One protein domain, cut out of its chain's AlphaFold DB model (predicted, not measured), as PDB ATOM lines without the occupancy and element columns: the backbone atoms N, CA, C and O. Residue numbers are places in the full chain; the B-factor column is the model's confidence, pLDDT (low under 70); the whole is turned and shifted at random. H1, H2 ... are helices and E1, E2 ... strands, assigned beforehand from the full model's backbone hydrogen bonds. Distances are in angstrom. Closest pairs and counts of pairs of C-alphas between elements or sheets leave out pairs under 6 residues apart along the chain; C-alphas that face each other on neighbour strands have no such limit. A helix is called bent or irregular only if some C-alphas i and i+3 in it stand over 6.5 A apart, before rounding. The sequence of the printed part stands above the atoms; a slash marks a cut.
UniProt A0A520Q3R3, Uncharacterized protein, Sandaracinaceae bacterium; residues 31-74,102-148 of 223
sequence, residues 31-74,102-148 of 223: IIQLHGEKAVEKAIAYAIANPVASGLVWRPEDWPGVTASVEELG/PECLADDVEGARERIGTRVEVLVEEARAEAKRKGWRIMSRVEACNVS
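AT A GLANCE: This is residues 31 to 74 and 102 to 148 of the 223 residues of an uncharacterized protein of Sandaracinaceae bacterium (UniProt A0A520Q3R3). Two helices, H1 and the longer H2, pack side by side and run the same way, with the first residues of H2 turned sharply from the rest at a kink near residue 110. The first residues of H2, with Asp 107 among them, make one end of the elongated outline and the short helix H3 lies at the other end, while the short strand E1 hangs off to the side just before H1, and the unnamed stretch of residues 54 to 74 folds back from the end of H1 toward the beginning of H2. The printed part has 91 residues, with E1, H1, H2 and H3 in that order along it, and is mostly helix. It is only just compact, close to loose, with a radius of gyration of the C-alphas of 14.2 A, and its C-alphas span 41 by 26 by 25 A.

HOW THE PARTS SIT: E1, residues 33 to 35, pairs with no named strand. A tight link of one residue joins it to H1, residues 37 to 53; their closest C-alphas are those of Leu 34 and Val 40, 6.0 A apart. H1 touches H2, residues 103 to 134, with 27 pairs of C-alphas within 8 A, the closest being those of Ala 53 and Ala 127, 4.6 A apart. Their lines stand at a steep tilt of 36 degrees, only just more than shallow, and they run the same way. H3, residues 141 to 145, is apart from H1 and from H2, and E1 is apart from H2 and from H3. In H3 every O i to N i+4 pair is within hydrogen-bond range; H1 has 11 of 13 such pairs and H2 has 24 of 28.

IN THESE COORDINATES: E1 begins with C-alpha 33 at (62.079, -20.168, -29.455). H1 measures 22.9 A from first to last C-alpha and has a kink of 38 degrees near residue 47; it is irregular, with C-alphas 48 and 51 7.2 A apart. H2, the longest helix with 32 residues, measures 38.8 A and has a kink of 103 degrees near residue 110; it is irregular too, with C-alphas 107 and 110 9.0 A apart. H2 ends with C-alpha 134 at (48.074, 7.987, -27.489). H3 measures 6.3 A and ends with C-alpha 145 at (32.167, -9.324, -28.333).

THE WHOLE: The two C-alphas farthest apart are those of Asp 107 and Ser 148, at 43.8 A. Residues 75 to 101 are not printed, and C-alphas 74 and 102 are 9.2 A apart across this cut, which lies in the link from H1 to H2. The link from H2 to H3 is short, with 6 residues. The mean pLDDT of the printed part is 94.4, and no printed residue is under 70.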
ATOM      1  N   ILE A  31      57.150 -18.267 -35.257       85.81
ATOM      2  CA  ILE A  31      57.540 -19.216 -34.208       85.81
ATOM      3  C   ILE A  31      58.760 -18.651 -33.479       85.81
ATOM      4  O   ILE A  31      59.821 -18.467 -34.081       85.81
ATOM      5  N   ILE A  32      58.609 -18.392 -32.180       90.75
ATOM      6  CA  ILE A  32      59.671 -17.870 -31.317       90.75
ATOM      7  C   ILE A  32      60.155 -18.996 -30.406       90.75
ATOM      8  O   ILE A  32      59.370 -19.588 -29.671       90.75
ATOM      9  N   GLN A  33      61.457 -19.271 -30.424       92.06
ATOM     10  CA  GLN A  33      62.079 -20.168 -29.455       92.06
ATOM     11  C   GLN A  33      62.317 -19.421 -28.143       92.06
ATOM     12  O   GLN A  33      62.982 -18.382 -28.142       92.06
ATOM     13  N   LEU A  34      61.796 -19.958 -27.042       94.62
ATOM     14  CA  LEU A  34      61.982 -19.418 -25.696       94.62
ATOM     15  C   LEU A  34      63.156 -20.145 -25.028       94.62
ATOM     16  O   LEU A  34      63.163 -21.371 -24.968       94.62
ATOM     17  N   HIS A  35      64.163 -19.400 -24.565       93.69
ATOM     18  CA  HIS A  35      65.355 -19.943 -23.903       93.69
ATOM     19  C   HIS A  35      65.449 -19.425 -22.460       93.69
ATOM     20  O   HIS A  35      65.608 -18.223 -22.228       93.69
ATOM     21  N   GLY A  36      65.363 -20.351 -21.505       92.56
ATOM     22  CA  GLY A  36      65.408 -20.082 -20.067       92.56
ATOM     23  C   GLY A  36      64.070 -19.623 -19.474       92.56
ATOM     24  O   GLY A  36      63.184 -19.132 -20.176       92.56
ATOM     25  N   GLU A  37      63.953 -19.765 -18.157       94.69
ATOM     26  CA  GLU A  37      62.726 -19.534 -17.381       94.69
ATOM     27  C   GLU A  37      62.152 -18.130 -17.577       94.69
ATOM     28  O   GLU A  37      60.983 -17.974 -17.921       94.69
ATOM     29  N   LYS A  38      62.987 -17.087 -17.485       94.88
ATOM     30  CA  LYS A  38      62.521 -15.695 -17.608       94.88
ATOM     31  C   LYS A  38      61.957 -15.381 -18.994       94.88
ATOM     32  O   LYS A  38      61.138 -14.475 -19.123       94.88
ATOM     33  N   ALA A  39      62.415 -16.059 -20.050       95.69
ATOM     34  CA  ALA A  39      61.829 -15.908 -21.383       95.69
ATOM     35  C   ALA A  39      60.420 -16.510 -21.438       95.69
ATOM     36  O   ALA A  39      59.523 -15.911 -22.029       95.69
ATOM     37  N   VAL A  40      60.228 -17.658 -20.789       95.81
ATOM     38  CA  VAL A  40      58.929 -18.327 -20.674       95.81
ATOM     39  C   VAL A  40      57.965 -17.502 -19.825       95.81
ATOM     40  O   VAL A  40      56.871 -17.194 -20.292       95.81
ATOM     41  N   GLU A  41      58.392 -17.036 -18.651       96.31
ATOM     42  CA  GLU A  41      57.605 -16.148 -17.783       96.31
ATOM     43  C   GLU A  41      57.149 -14.882 -18.526       96.31
ATOM     44  O   GLU A  41      55.972 -14.523 -18.500       96.31
ATOM     45  N   LYS A  42      58.064 -14.225 -19.258       95.75
ATOM     46  CA  LYS A  42      57.741 -13.043 -20.074       95.75
ATOM     47  C   LYS A  42      56.727 -13.354 -21.171       95.75
ATOM     48  O   LYS A  42      55.844 -12.536 -21.411       95.75
ATOM     49  N   ALA A  43      56.860 -14.493 -21.847       95.38
ATOM     50  CA  ALA A  43      55.946 -14.885 -22.913       95.38
ATOM     51  C   ALA A  43      54.537 -15.178 -22.375       95.38
ATOM     52  O   ALA A  43      53.558 -14.749 -22.986       95.38
ATOM     53  N   ILE A  44      54.433 -15.840 -21.216       95.81
ATOM     54  CA  ILE A  44      53.154 -16.078 -20.532       95.81
ATOM     55  C   ILE A  44      52.523 -14.743 -20.136       95.81
ATOM     56  O   ILE A  44      51.390 -14.465 -20.523       95.81
ATOM     57  N   ALA A  45      53.265 -13.881 -19.437       97.12
ATOM     58  CA  ALA A  45      52.739 -12.593 -18.996       97.12
ATOM     59  C   ALA A  45      52.307 -11.702 -20.173       97.12
ATOM     60  O   ALA A  45      51.260 -11.059 -20.112       97.12
ATOM     61  N   TYR A  46      53.069 -11.711 -21.273       95.44
ATOM     62  CA  TYR A  46      52.684 -11.039 -22.513       95.44
ATOM     63  C   TYR A  46      51.352 -11.571 -23.046       95.44
ATOM     64  O   TYR A  46      50.466 -10.776 -23.344       95.44
ATOM     65  N   ALA A  47      51.184 -12.893 -23.150       95.19
ATOM     66  CA  ALA A  47      49.957 -13.488 -23.676       95.19
ATOM     67  C   ALA A  47      48.719 -13.087 -22.854       95.19
ATOM     68  O   ALA A  47      47.680 -12.775 -23.435       95.19
ATOM     69  N   ILE A  48      48.859 -13.028 -21.525       96.31
ATOM     70  CA  ILE A  48      47.795 -12.619 -20.598       96.31
ATOM     71  C   ILE A  48      47.478 -11.125 -20.744       96.31
ATOM     72  O   ILE A  48      46.313 -10.752 -20.851       96.31
ATOM     73  N   ALA A  49      48.492 -10.257 -20.797       97.25
ATOM     74  CA  ALA A  49      48.303  -8.805 -20.860       97.25
ATOM     75  C   ALA A  49      47.948  -8.278 -22.268       97.25
ATOM     76  O   ALA A  49      47.426  -7.167 -22.405       97.25
ATOM     77  N   ASN A  50      48.204  -9.055 -23.326       96.00
ATOM     78  CA  ASN A  50      48.059  -8.621 -24.719       96.00
ATOM     79  C   ASN A  50      46.663  -8.075 -25.091       96.00
ATOM     80  O   ASN A  50      46.608  -7.082 -25.820       96.00
ATOM     81  N   PRO A  51      45.532  -8.633 -24.608       96.44
ATOM     82  CA  PRO A  51      44.214  -8.051 -24.865       96.44
ATOM     83  C   PRO A  51      44.076  -6.603 -24.370       96.44
ATOM     84  O   PRO A  51      43.456  -5.785 -25.050       96.44
ATOM     85  N   VAL A  52      44.699  -6.263 -23.235       96.81
ATOM     86  CA  VAL A  52      44.718  -4.891 -22.701       96.81
ATOM     87  C   VAL A  52      45.647  -4.007 -23.528       96.81
ATOM     88  O   VAL A  52      45.248  -2.922 -23.945       96.81
ATOM     89  N   ALA A  53      46.850  -4.496 -23.849       95.88
ATOM     90  CA  ALA A  53      47.806  -3.789 -24.710       95.88
ATOM     91  C   ALA A  53      47.252  -3.499 -26.116       95.88
ATOM     92  O   ALA A  53      47.587  -2.487 -26.727       95.88
ATOM     93  N   SER A  54      46.352  -4.355 -26.603       93.31
ATOM     94  CA  SER A  54      45.646  -4.195 -27.879       93.31
ATOM     95  C   SER A  54      44.401  -3.301 -27.781       93.31
ATOM     96  O   SER A  54      43.693  -3.126 -28.771       93.31
ATOM     97  N   GLY A  55      44.091  -2.756 -26.599       94.88
ATOM     98  CA  GLY A  55      42.921  -1.908 -26.364       94.88
ATOM     99  C   GLY A  55      41.579  -2.642 -26.447       94.88
ATOM    100  O   GLY A  55      40.544  -1.996 -26.607       94.88
ATOM    101  N   LEU A  56      41.570  -3.976 -26.354       94.88
ATOM    102  CA  LEU A  56      40.364  -4.790 -26.539       94.88
ATOM    103  C   LEU A  56      39.539  -4.923 -25.258       94.88
ATOM    104  O   LEU A  56      38.330  -5.116 -25.334       94.88
ATOM    105  N   VAL A  57      40.181  -4.840 -24.096       96.81
ATOM    106  CA  VAL A  57      39.539  -4.938 -22.781       96.81
ATOM    107  C   VAL A  57      40.310  -4.136 -21.739       96.81
ATOM    108  O   VAL A  57      41.506  -3.895 -21.896       96.81
ATOM    109  N   TRP A  58      39.638  -3.727 -20.659       96.12
ATOM    110  CA  TRP A  58      40.278  -2.990 -19.566       96.12
ATOM    111  C   TRP A  58      41.124  -3.886 -18.657       96.12
ATOM    112  O   TRP A  58      42.177  -3.456 -18.175       96.12
ATOM    113  N   ARG A  59      40.671  -5.119 -18.408       95.38
ATOM    114  CA  ARG A  59      41.384  -6.132 -17.622       95.38
ATOM    115  C   ARG A  59      41.616  -7.398 -18.450       95.38
ATOM    116  O   ARG A  59      40.783  -7.691 -19.307       95.38
ATOM    117  N   PRO A  60      42.693  -8.164 -18.207       95.88
ATOM    118  CA  PRO A  60      42.916  -9.435 -18.898       95.88
ATOM    119  C   PRO A  60      41.728 -10.402 -18.788       95.88
ATOM    120  O   PRO A  60      41.333 -11.010 -19.782       95.88
ATOM    121  N   GLU A  61      41.107 -10.481 -17.607       94.12
ATOM    122  CA  GLU A  61      39.992 -11.395 -17.304       94.12
ATOM    123  C   GLU A  61      38.713 -11.073 -18.094       94.12
ATOM    124  O   GLU A  61      37.854 -11.932 -18.293       94.12
ATOM    125  N   ASP A  62      38.581  -9.835 -18.578       95.00
ATOM    126  CA  ASP A  62      37.435  -9.408 -19.376       95.00
ATOM    127  C   ASP A  62      37.494  -9.957 -20.812       95.00
ATOM    128  O   ASP A  62      36.494  -9.892 -21.535       95.00
ATOM    129  N   TRP A  63      38.643 -10.482 -21.257       95.19
ATOM    130  CA  TRP A  63      38.823 -10.976 -22.619       95.19
ATOM    131  C   TRP A  63      37.925 -12.197 -22.896       95.19
ATOM    132  O   TRP A  63      38.058 -13.229 -22.241       95.19
ATOM    133  N   PRO A  64      37.013 -12.134 -23.887       91.31
ATOM    134  CA  PRO A  64      36.090 -13.233 -24.178       91.31
ATOM    135  C   PRO A  64      36.711 -14.366 -25.011       91.31
ATOM    136  O   PRO A  64      36.051 -15.379 -25.240       91.31
ATOM    137  N   GLY A  65      37.931 -14.182 -25.528       89.12
ATOM    138  CA  GLY A  65      38.627 -15.189 -26.328       89.12
ATOM    139  C   GLY A  65      39.376 -16.218 -25.480       89.12
ATOM    140  O   GLY A  65      39.313 -16.219 -24.253       89.12
ATOM    141  N   VAL A  66      40.121 -17.104 -26.148       87.00
ATOM    142  CA  VAL A  66      40.963 -18.094 -25.459       87.00
ATOM    143  C   VAL A  66      42.078 -17.369 -24.710       87.00
ATOM    144  O   VAL A  66      42.926 -16.724 -25.323       87.00
ATOM    145  N   THR A  67      42.052 -17.479 -23.388       87.38
ATOM    146  CA  THR A  67      43.087 -17.003 -22.470       87.38
ATOM    147  C   THR A  67      43.000 -17.786 -21.159       87.38
ATOM    148  O   THR A  67      42.034 -18.527 -20.923       87.38
ATOM    149  N   ALA A  68      44.002 -17.623 -20.307       87.81
ATOM    150  CA  ALA A  68      44.005 -18.105 -18.937       87.81
ATOM    151  C   ALA A  68      44.589 -17.030 -18.024       87.81
ATOM    152  O   ALA A  68      45.496 -16.311 -18.441       87.81
ATOM    153  N   SER A  69      44.081 -16.923 -16.798       91.81
ATOM    154  CA  SER A  69      44.775 -16.171 -15.754       91.81
ATOM    155  C   SER A  69      46.008 -16.942 -15.267       91.81
ATOM    156  O   SER A  69      46.204 -18.117 -15.597       91.81
ATOM    157  N   VAL A  70      46.855 -16.286 -14.475       92.81
ATOM    158  CA  VAL A  70      48.025 -16.946 -13.878       92.81
ATOM    159  C   VAL A  70      47.564 -18.032 -12.895       92.81
ATOM    160  O   VAL A  70      48.151 -19.108 -12.837       92.81
ATOM    161  N   GLU A  71      46.466 -17.787 -12.179       91.69
ATOM    162  CA  GLU A  71      45.782 -18.699 -11.248       91.69
ATOM    163  C   GLU A  71      45.276 -19.955 -11.956       91.69
ATOM    164  O   GLU A  71      45.436 -21.064 -11.454       91.69
ATOM    165  N   GLU A  72      44.726 -19.778 -13.155       92.69
ATOM    166  CA  GLU A  72      44.189 -20.850 -13.989       92.69
ATOM    167  C   GLU A  72      45.272 -21.731 -14.642       92.69
ATOM    168  O   GLU A  72      44.964 -22.833 -15.113       92.69
ATOM    169  N   LEU A  73      46.531 -21.282 -14.696       90.69
ATOM    170  CA  LEU A  73      47.626 -22.063 -15.269       90.69
ATOM    171  C   LEU A  73      47.933 -23.290 -14.391       90.69
ATOM    172  O   LEU A  73      48.180 -23.172 -13.192       90.69
ATOM    173  N   GLY A  74      47.900 -24.481 -14.996       88.81
ATOM    174  CA  GLY A  74      47.998 -25.767 -14.287       88.81
ATOM    175  C   GLY A  74      46.642 -26.398 -13.940       88.81
ATOM    176  O   GLY A  74      46.553 -27.619 -13.786       88.81
ATOM    177  N   PRO A 102      54.896 -25.043 -17.801       93.25
ATOM    178  CA  PRO A 102      56.076 -25.397 -18.576       93.25
ATOM    179  C   PRO A 102      57.080 -26.148 -17.703       93.25
ATOM    180  O   PRO A 102      57.303 -25.751 -16.564       93.25
ATOM    181  N   GLU A 103      57.733 -27.173 -18.252       92.38
ATOM    182  CA  GLU A 103      58.673 -28.028 -17.505       92.38
ATOM    183  C   GLU A 103      59.761 -27.220 -16.784       92.38
ATOM    184  O   GLU A 103      60.036 -27.464 -15.618       92.38
ATOM    185  N   CYS A 104      60.311 -26.187 -17.431       92.06
ATOM    186  CA  CYS A 104      61.324 -25.318 -16.823       92.06
ATOM    187  C   CYS A 104      60.835 -24.490 -15.620       92.06
ATOM    188  O   CYS A 104      61.653 -23.907 -14.933       92.06
ATOM    189  N   LEU A 105      59.524 -24.407 -15.381       94.50
ATOM    190  CA  LEU A 105      58.932 -23.706 -14.235       94.50
ATOM    191  C   LEU A 105      58.281 -24.681 -13.242       94.50
ATOM    192  O   LEU A 105      57.680 -24.243 -12.266       94.50
ATOM    193  N   ALA A 106      58.353 -25.992 -13.498       90.62
ATOM    194  CA  ALA A 106      57.642 -26.994 -12.710       90.62
ATOM    195  C   ALA A 106      58.212 -27.155 -11.291       90.62
ATOM    196  O   ALA A 106      57.464 -27.500 -10.378       90.62
ATOM    197  N   ASP A 107      59.501 -26.864 -11.103       92.00
ATOM    198  CA  ASP A 107      60.180 -26.993  -9.808       92.00
ATOM    199  C   ASP A 107      59.817 -25.864  -8.822       92.00
ATOM    200  O   ASP A 107      59.893 -26.058  -7.610       92.00
ATOM    201  N   ASP A 108      59.391 -24.698  -9.323       95.06
ATOM    202  CA  ASP A 108      59.001 -23.522  -8.527       95.06
ATOM    203  C   ASP A 108      57.736 -22.867  -9.105       95.06
ATOM    204  O   ASP A 108      57.745 -21.739  -9.603       95.06
ATOM    205  N   VAL A 109      56.623 -23.602  -9.063       95.31
ATOM    206  CA  VAL A 109      55.334 -23.117  -9.580       95.31
ATOM    207  C   VAL A 109      54.855 -21.869  -8.842       95.31
ATOM    208  O   VAL A 109      54.363 -20.940  -9.477       95.31
ATOM    209  N   GLU A 110      54.993 -21.825  -7.517       95.69
ATOM    210  CA  GLU A 110      54.459 -20.711  -6.727       95.69
ATOM    211  C   GLU A 110      55.291 -19.437  -6.911       95.69
ATOM    212  O   GLU A 110      54.732 -18.365  -7.149       95.69
ATOM    213  N   GLY A 111      56.623 -19.545  -6.937       96.62
ATOM    214  CA  GLY A 111      57.468 -18.408  -7.278       96.62
ATOM    215  C   GLY A 111      57.275 -17.965  -8.730       96.62
ATOM    216  O   GLY A 111      57.235 -16.764  -9.006       96.62
ATOM    217  N   ALA A 112      57.097 -18.896  -9.675       96.06
ATOM    218  CA  ALA A 112      56.772 -18.548 -11.059       96.06
ATOM    219  C   ALA A 112      55.425 -17.816 -11.156       96.06
ATOM    220  O   ALA A 112      55.321 -16.819 -11.874       96.06
ATOM    221  N   ARG A 113      54.409 -18.258 -10.404       96.94
ATOM    222  CA  ARG A 113      53.096 -17.605 -10.305       96.94
ATOM    223  C   ARG A 113      53.237 -16.156  -9.850       96.94
ATOM    224  O   ARG A 113      52.746 -15.265 -10.539       96.94
ATOM    225  N   GLU A 114      53.958 -15.902  -8.760       97.56
ATOM    226  CA  GLU A 114      54.180 -14.549  -8.238       97.56
ATOM    227  C   GLU A 114      54.927 -13.654  -9.245       97.56
ATOM    228  O   GLU A 114      54.509 -12.524  -9.525       97.56
ATOM    229  N   ARG A 115      56.008 -14.168  -9.853       97.75
ATOM    230  CA  ARG A 115      56.809 -13.425 -10.842       97.75
ATOM    231  C   ARG A 115      56.007 -13.086 -12.097       97.75
ATOM    232  O   ARG A 115      56.110 -11.966 -12.607       97.75
ATOM    233  N   ILE A 116      55.207 -14.030 -12.597       97.81
ATOM    234  CA  ILE A 116      54.335 -13.817 -13.758       97.81
ATOM    235  C   ILE A 116      53.214 -12.841 -13.397       97.81
ATOM    236  O   ILE A 116      52.996 -11.902 -14.157       97.81
ATOM    237  N   GLY A 117      52.554 -13.002 -12.246       97.81
ATOM    238  CA  GLY A 117      51.497 -12.102 -11.772       97.81
ATOM    239  C   GLY A 117      51.976 -10.655 -11.670       97.81
ATOM    240  O   GLY A 117      51.433  -9.774 -12.336       97.81
ATOM    241  N   THR A 118      53.095 -10.435 -10.974       98.25
ATOM    242  CA  THR A 118      53.746  -9.115 -10.871       98.25
ATOM    243  C   THR A 118      54.043  -8.529 -12.254       98.25
ATOM    244  O   THR A 118      53.825  -7.347 -12.520       98.25
ATOM    245  N   ARG A 119      54.538  -9.356 -13.184       97.94
ATOM    246  CA  ARG A 119      54.820  -8.911 -14.552       97.94
ATOM    247  C   ARG A 119      53.545  -8.542 -15.312       97.94
ATOM    248  O   ARG A 119      53.582  -7.573 -16.069       97.94
ATOM    249  N   VAL A 120      52.463  -9.305 -15.161       98.31
ATOM    250  CA  VAL A 120      51.169  -9.014 -15.795       98.31
ATOM    251  C   VAL A 120      50.652  -7.660 -15.325       98.31
ATOM    252  O   VAL A 120      50.281  -6.847 -16.169       98.31
ATOM    253  N   GLU A 121      50.697  -7.378 -14.023       98.12
ATOM    254  CA  GLU A 121      50.277  -6.087 -13.468       98.12
ATOM    255  C   GLU A 121      51.054  -4.919 -14.084       98.12
ATOM    256  O   GLU A 121      50.451  -3.970 -14.589       98.12
ATOM    257  N   VAL A 122      52.387  -5.025 -14.138       98.31
ATOM    258  CA  VAL A 122      53.245  -4.007 -14.767       98.31
ATOM    259  C   VAL A 122      52.870  -3.793 -16.236       98.31
ATOM    260  O   VAL A 122      52.681  -2.655 -16.658       98.31
ATOM    261  N   LEU A 123      52.716  -4.869 -17.016       98.25
ATOM    262  CA  LEU A 123      52.369  -4.776 -18.440       98.25
ATOM    263  C   LEU A 123      50.979  -4.165 -18.667       98.25
ATOM    264  O   LEU A 123      50.771  -3.440 -19.638       98.25
ATOM    265  N   VAL A 124      50.022  -4.454 -17.785       98.25
ATOM    266  CA  VAL A 124      48.670  -3.887 -17.838       98.25
ATOM    267  C   VAL A 124      48.698  -2.385 -17.557       98.25
ATOM    268  O   VAL A 124      48.047  -1.621 -18.273       98.25
ATOM    269  N   GLU A 125      49.467  -1.938 -16.566       98.19
ATOM    270  CA  GLU A 125      49.616  -0.509 -16.278       98.19
ATOM    271  C   GLU A 125      50.351   0.233 -17.399       98.19
ATOM    272  O   GLU A 125      49.897   1.292 -17.839       98.19
ATOM    273  N   GLU A 126      51.422  -0.349 -17.945       98.00
ATOM    274  CA  GLU A 126      52.120   0.185 -19.120       98.00
ATOM    275  C   GLU A 126      51.177   0.315 -20.326       98.00
ATOM    276  O   GLU A 126      51.138   1.361 -20.976       98.00
ATOM    277  N   ALA A 127      50.357  -0.708 -20.593       97.06
ATOM    278  CA  ALA A 127      49.363  -0.694 -21.664       97.06
ATOM    279  C   ALA A 127      48.333   0.434 -21.494       97.06
ATOM    280  O   ALA A 127      48.021   1.152 -22.448       97.06
ATOM    281  N   ARG A 128      47.815   0.623 -20.276       97.50
ATOM    282  CA  ARG A 128      46.849   1.686 -19.961       97.50
ATOM    283  C   ARG A 128      47.473   3.072 -20.084       97.50
ATOM    284  O   ARG A 128      46.857   3.975 -20.657       97.50
ATOM    285  N   ALA A 129      48.695   3.245 -19.583       97.56
ATOM    286  CA  ALA A 129      49.442   4.491 -19.697       97.56
ATOM    287  C   ALA A 129      49.716   4.843 -21.166       97.56
ATOM    288  O   ALA A 129      49.521   5.988 -21.578       97.56
ATOM    289  N   GLU A 130      50.089   3.853 -21.974       96.62
ATOM    290  CA  GLU A 130      50.327   4.007 -23.405       96.62
ATOM    291  C   GLU A 130      49.048   4.372 -24.168       96.62
ATOM    292  O   GLU A 130      49.057   5.299 -24.984       96.62
ATOM    293  N   ALA A 131      47.927   3.709 -23.868       95.50
ATOM    294  CA  ALA A 131      46.631   4.050 -24.443       95.50
ATOM    295  C   ALA A 131      46.235   5.493 -24.097       95.50
ATOM    296  O   ALA A 131      45.865   6.260 -24.986       95.50
ATOM    297  N   LYS A 132      46.401   5.906 -22.834       96.31
ATOM    298  CA  LYS A 132      46.160   7.287 -22.395       96.31
ATOM    299  C   LYS A 132      47.056   8.281 -23.137       96.31
ATOM    300  O   LYS A 132      46.559   9.288 -23.634       96.31
ATOM    301  N   ARG A 133      48.356   7.992 -23.252       96.69
ATOM    302  CA  ARG A 133      49.340   8.836 -23.950       96.69
ATOM    303  C   ARG A 133      48.993   9.023 -25.428       96.69
ATOM    304  O   ARG A 133      49.174  10.111 -25.963       96.69
ATOM    305  N   LYS A 134      48.493   7.973 -26.080       93.12
ATOM    306  CA  LYS A 134      48.074   7.987 -27.489       93.12
ATOM    307  C   LYS A 134      46.632   8.466 -27.705       93.12
ATOM    308  O   LYS A 134      46.197   8.551 -28.852       93.12
ATOM    309  N   GLY A 135      45.881   8.753 -26.638       94.19
ATOM    310  CA  GLY A 135      44.454   9.085 -26.719       94.19
ATOM    311  C   GLY A 135      43.591   7.934 -27.247       94.19
ATOM    312  O   GLY A 135      42.529   8.162 -27.823       94.19
ATOM    313  N   TRP A 136      44.057   6.693 -27.104       92.38
ATOM    314  CA  TRP A 136      43.352   5.505 -27.561       92.38
ATOM    315  C   TRP A 136      42.239   5.117 -26.597       92.38
ATOM    316  O   TRP A 136      42.398   5.125 -25.376       92.38
ATOM    317  N   ARG A 137      41.103   4.720 -27.170       93.25
ATOM    318  CA  ARG A 137      39.988   4.168 -26.411       93.25
ATOM    319  C   ARG A 137      40.214   2.678 -26.184       93.25
ATOM    320  O   ARG A 137      40.343   1.933 -27.150       93.25
ATOM    321  N   ILE A 138      40.185   2.259 -24.923       94.94
ATOM    322  CA  ILE A 138      40.137   0.844 -24.550       94.94
ATOM    323  C   ILE A 138      38.672   0.395 -24.547       94.94
ATOM    324  O   ILE A 138      37.794   1.100 -24.043       94.94
ATOM    325  N   MET A 139      38.401  -0.748 -25.164       95.81
ATOM    326  CA  MET A 139      37.065  -1.327 -25.266       95.81
ATOM    327  C   MET A 139      36.655  -2.040 -23.968       95.81
ATOM    328  O   MET A 139      37.486  -2.428 -23.148       95.81
ATOM    329  N   SER A 140      35.353  -2.228 -23.780       95.25
ATOM    330  CA  SER A 140      34.788  -3.131 -22.772       95.25
ATOM    331  C   SER A 140      34.598  -4.545 -23.330       95.25
ATOM    332  O   SER A 140      34.525  -4.740 -24.545       95.25
ATOM    333  N   ARG A 141      34.404  -5.535 -22.448       95.44
ATOM    334  CA  ARG A 141      34.055  -6.914 -22.838       95.44
ATOM    335  C   ARG A 141      32.872  -6.981 -23.804       95.44
ATOM    336  O   ARG A 141      32.916  -7.702 -24.797       95.44
ATOM    337  N   VAL A 142      31.808  -6.229 -23.512       95.56
ATOM    338  CA  VAL A 142      30.593  -6.193 -24.341       95.56
ATOM    339  C   VAL A 142      30.918  -5.664 -25.733       95.56
ATOM    340  O   VAL A 142      30.486  -6.234 -26.731       95.56
ATOM    341  N   GLU A 143      31.709  -4.599 -25.823       93.81
ATOM    342  CA  GLU A 143      32.112  -4.049 -27.113       93.81
ATOM    343  C   GLU A 143      33.045  -4.989 -27.876       93.81
ATOM    344  O   GLU A 143      32.881  -5.122 -29.086       93.81
ATOM    345  N   ALA A 144      33.978  -5.663 -27.194       92.44
ATOM    346  CA  ALA A 144      34.882  -6.641 -27.799       92.44
ATOM    347  C   ALA A 144      34.103  -7.792 -28.456       92.44
ATOM    348  O   ALA A 144      34.379  -8.150 -29.599       92.44
ATOM    349  N   CYS A 145      33.072  -8.310 -27.779       91.31
ATOM    350  CA  CYS A 145      32.167  -9.324 -28.333       91.31
ATOM    351  C   CYS A 145      31.352  -8.823 -29.534       91.31
ATOM    352  O   CYS A 145      30.969  -9.616 -30.391       91.31
ATOM    353  N   ASN A 146      31.076  -7.519 -29.593       90.56
ATOM    354  CA  ASN A 146      30.262  -6.897 -30.635       90.56
ATOM    355  C   ASN A 146      31.089  -6.329 -31.799       90.56
ATOM    356  O   ASN A 146      30.525  -5.719 -32.712       90.56
ATOM    357  N   VAL A 147      32.417  -6.517 -31.804       85.06
ATOM    358  CA  VAL A 147      33.245  -6.147 -32.955       85.06
ATOM    359  C   VAL A 147      32.771  -6.935 -34.165       85.06
ATOM    360  O   VAL A 147      32.860  -8.160 -34.220       85.06
ATOM    361  N   SER A 148      32.285  -6.205 -35.168       80.88
ATOM    362  CA  SER A 148      31.901  -6.813 -36.432       80.88
ATOM    363  C   SER A 148      33.110  -7.529 -37.045       80.88
ATOM    364  O   SER A 148      34.128  -6.876 -37.291       80.88
TER     365      SER A 148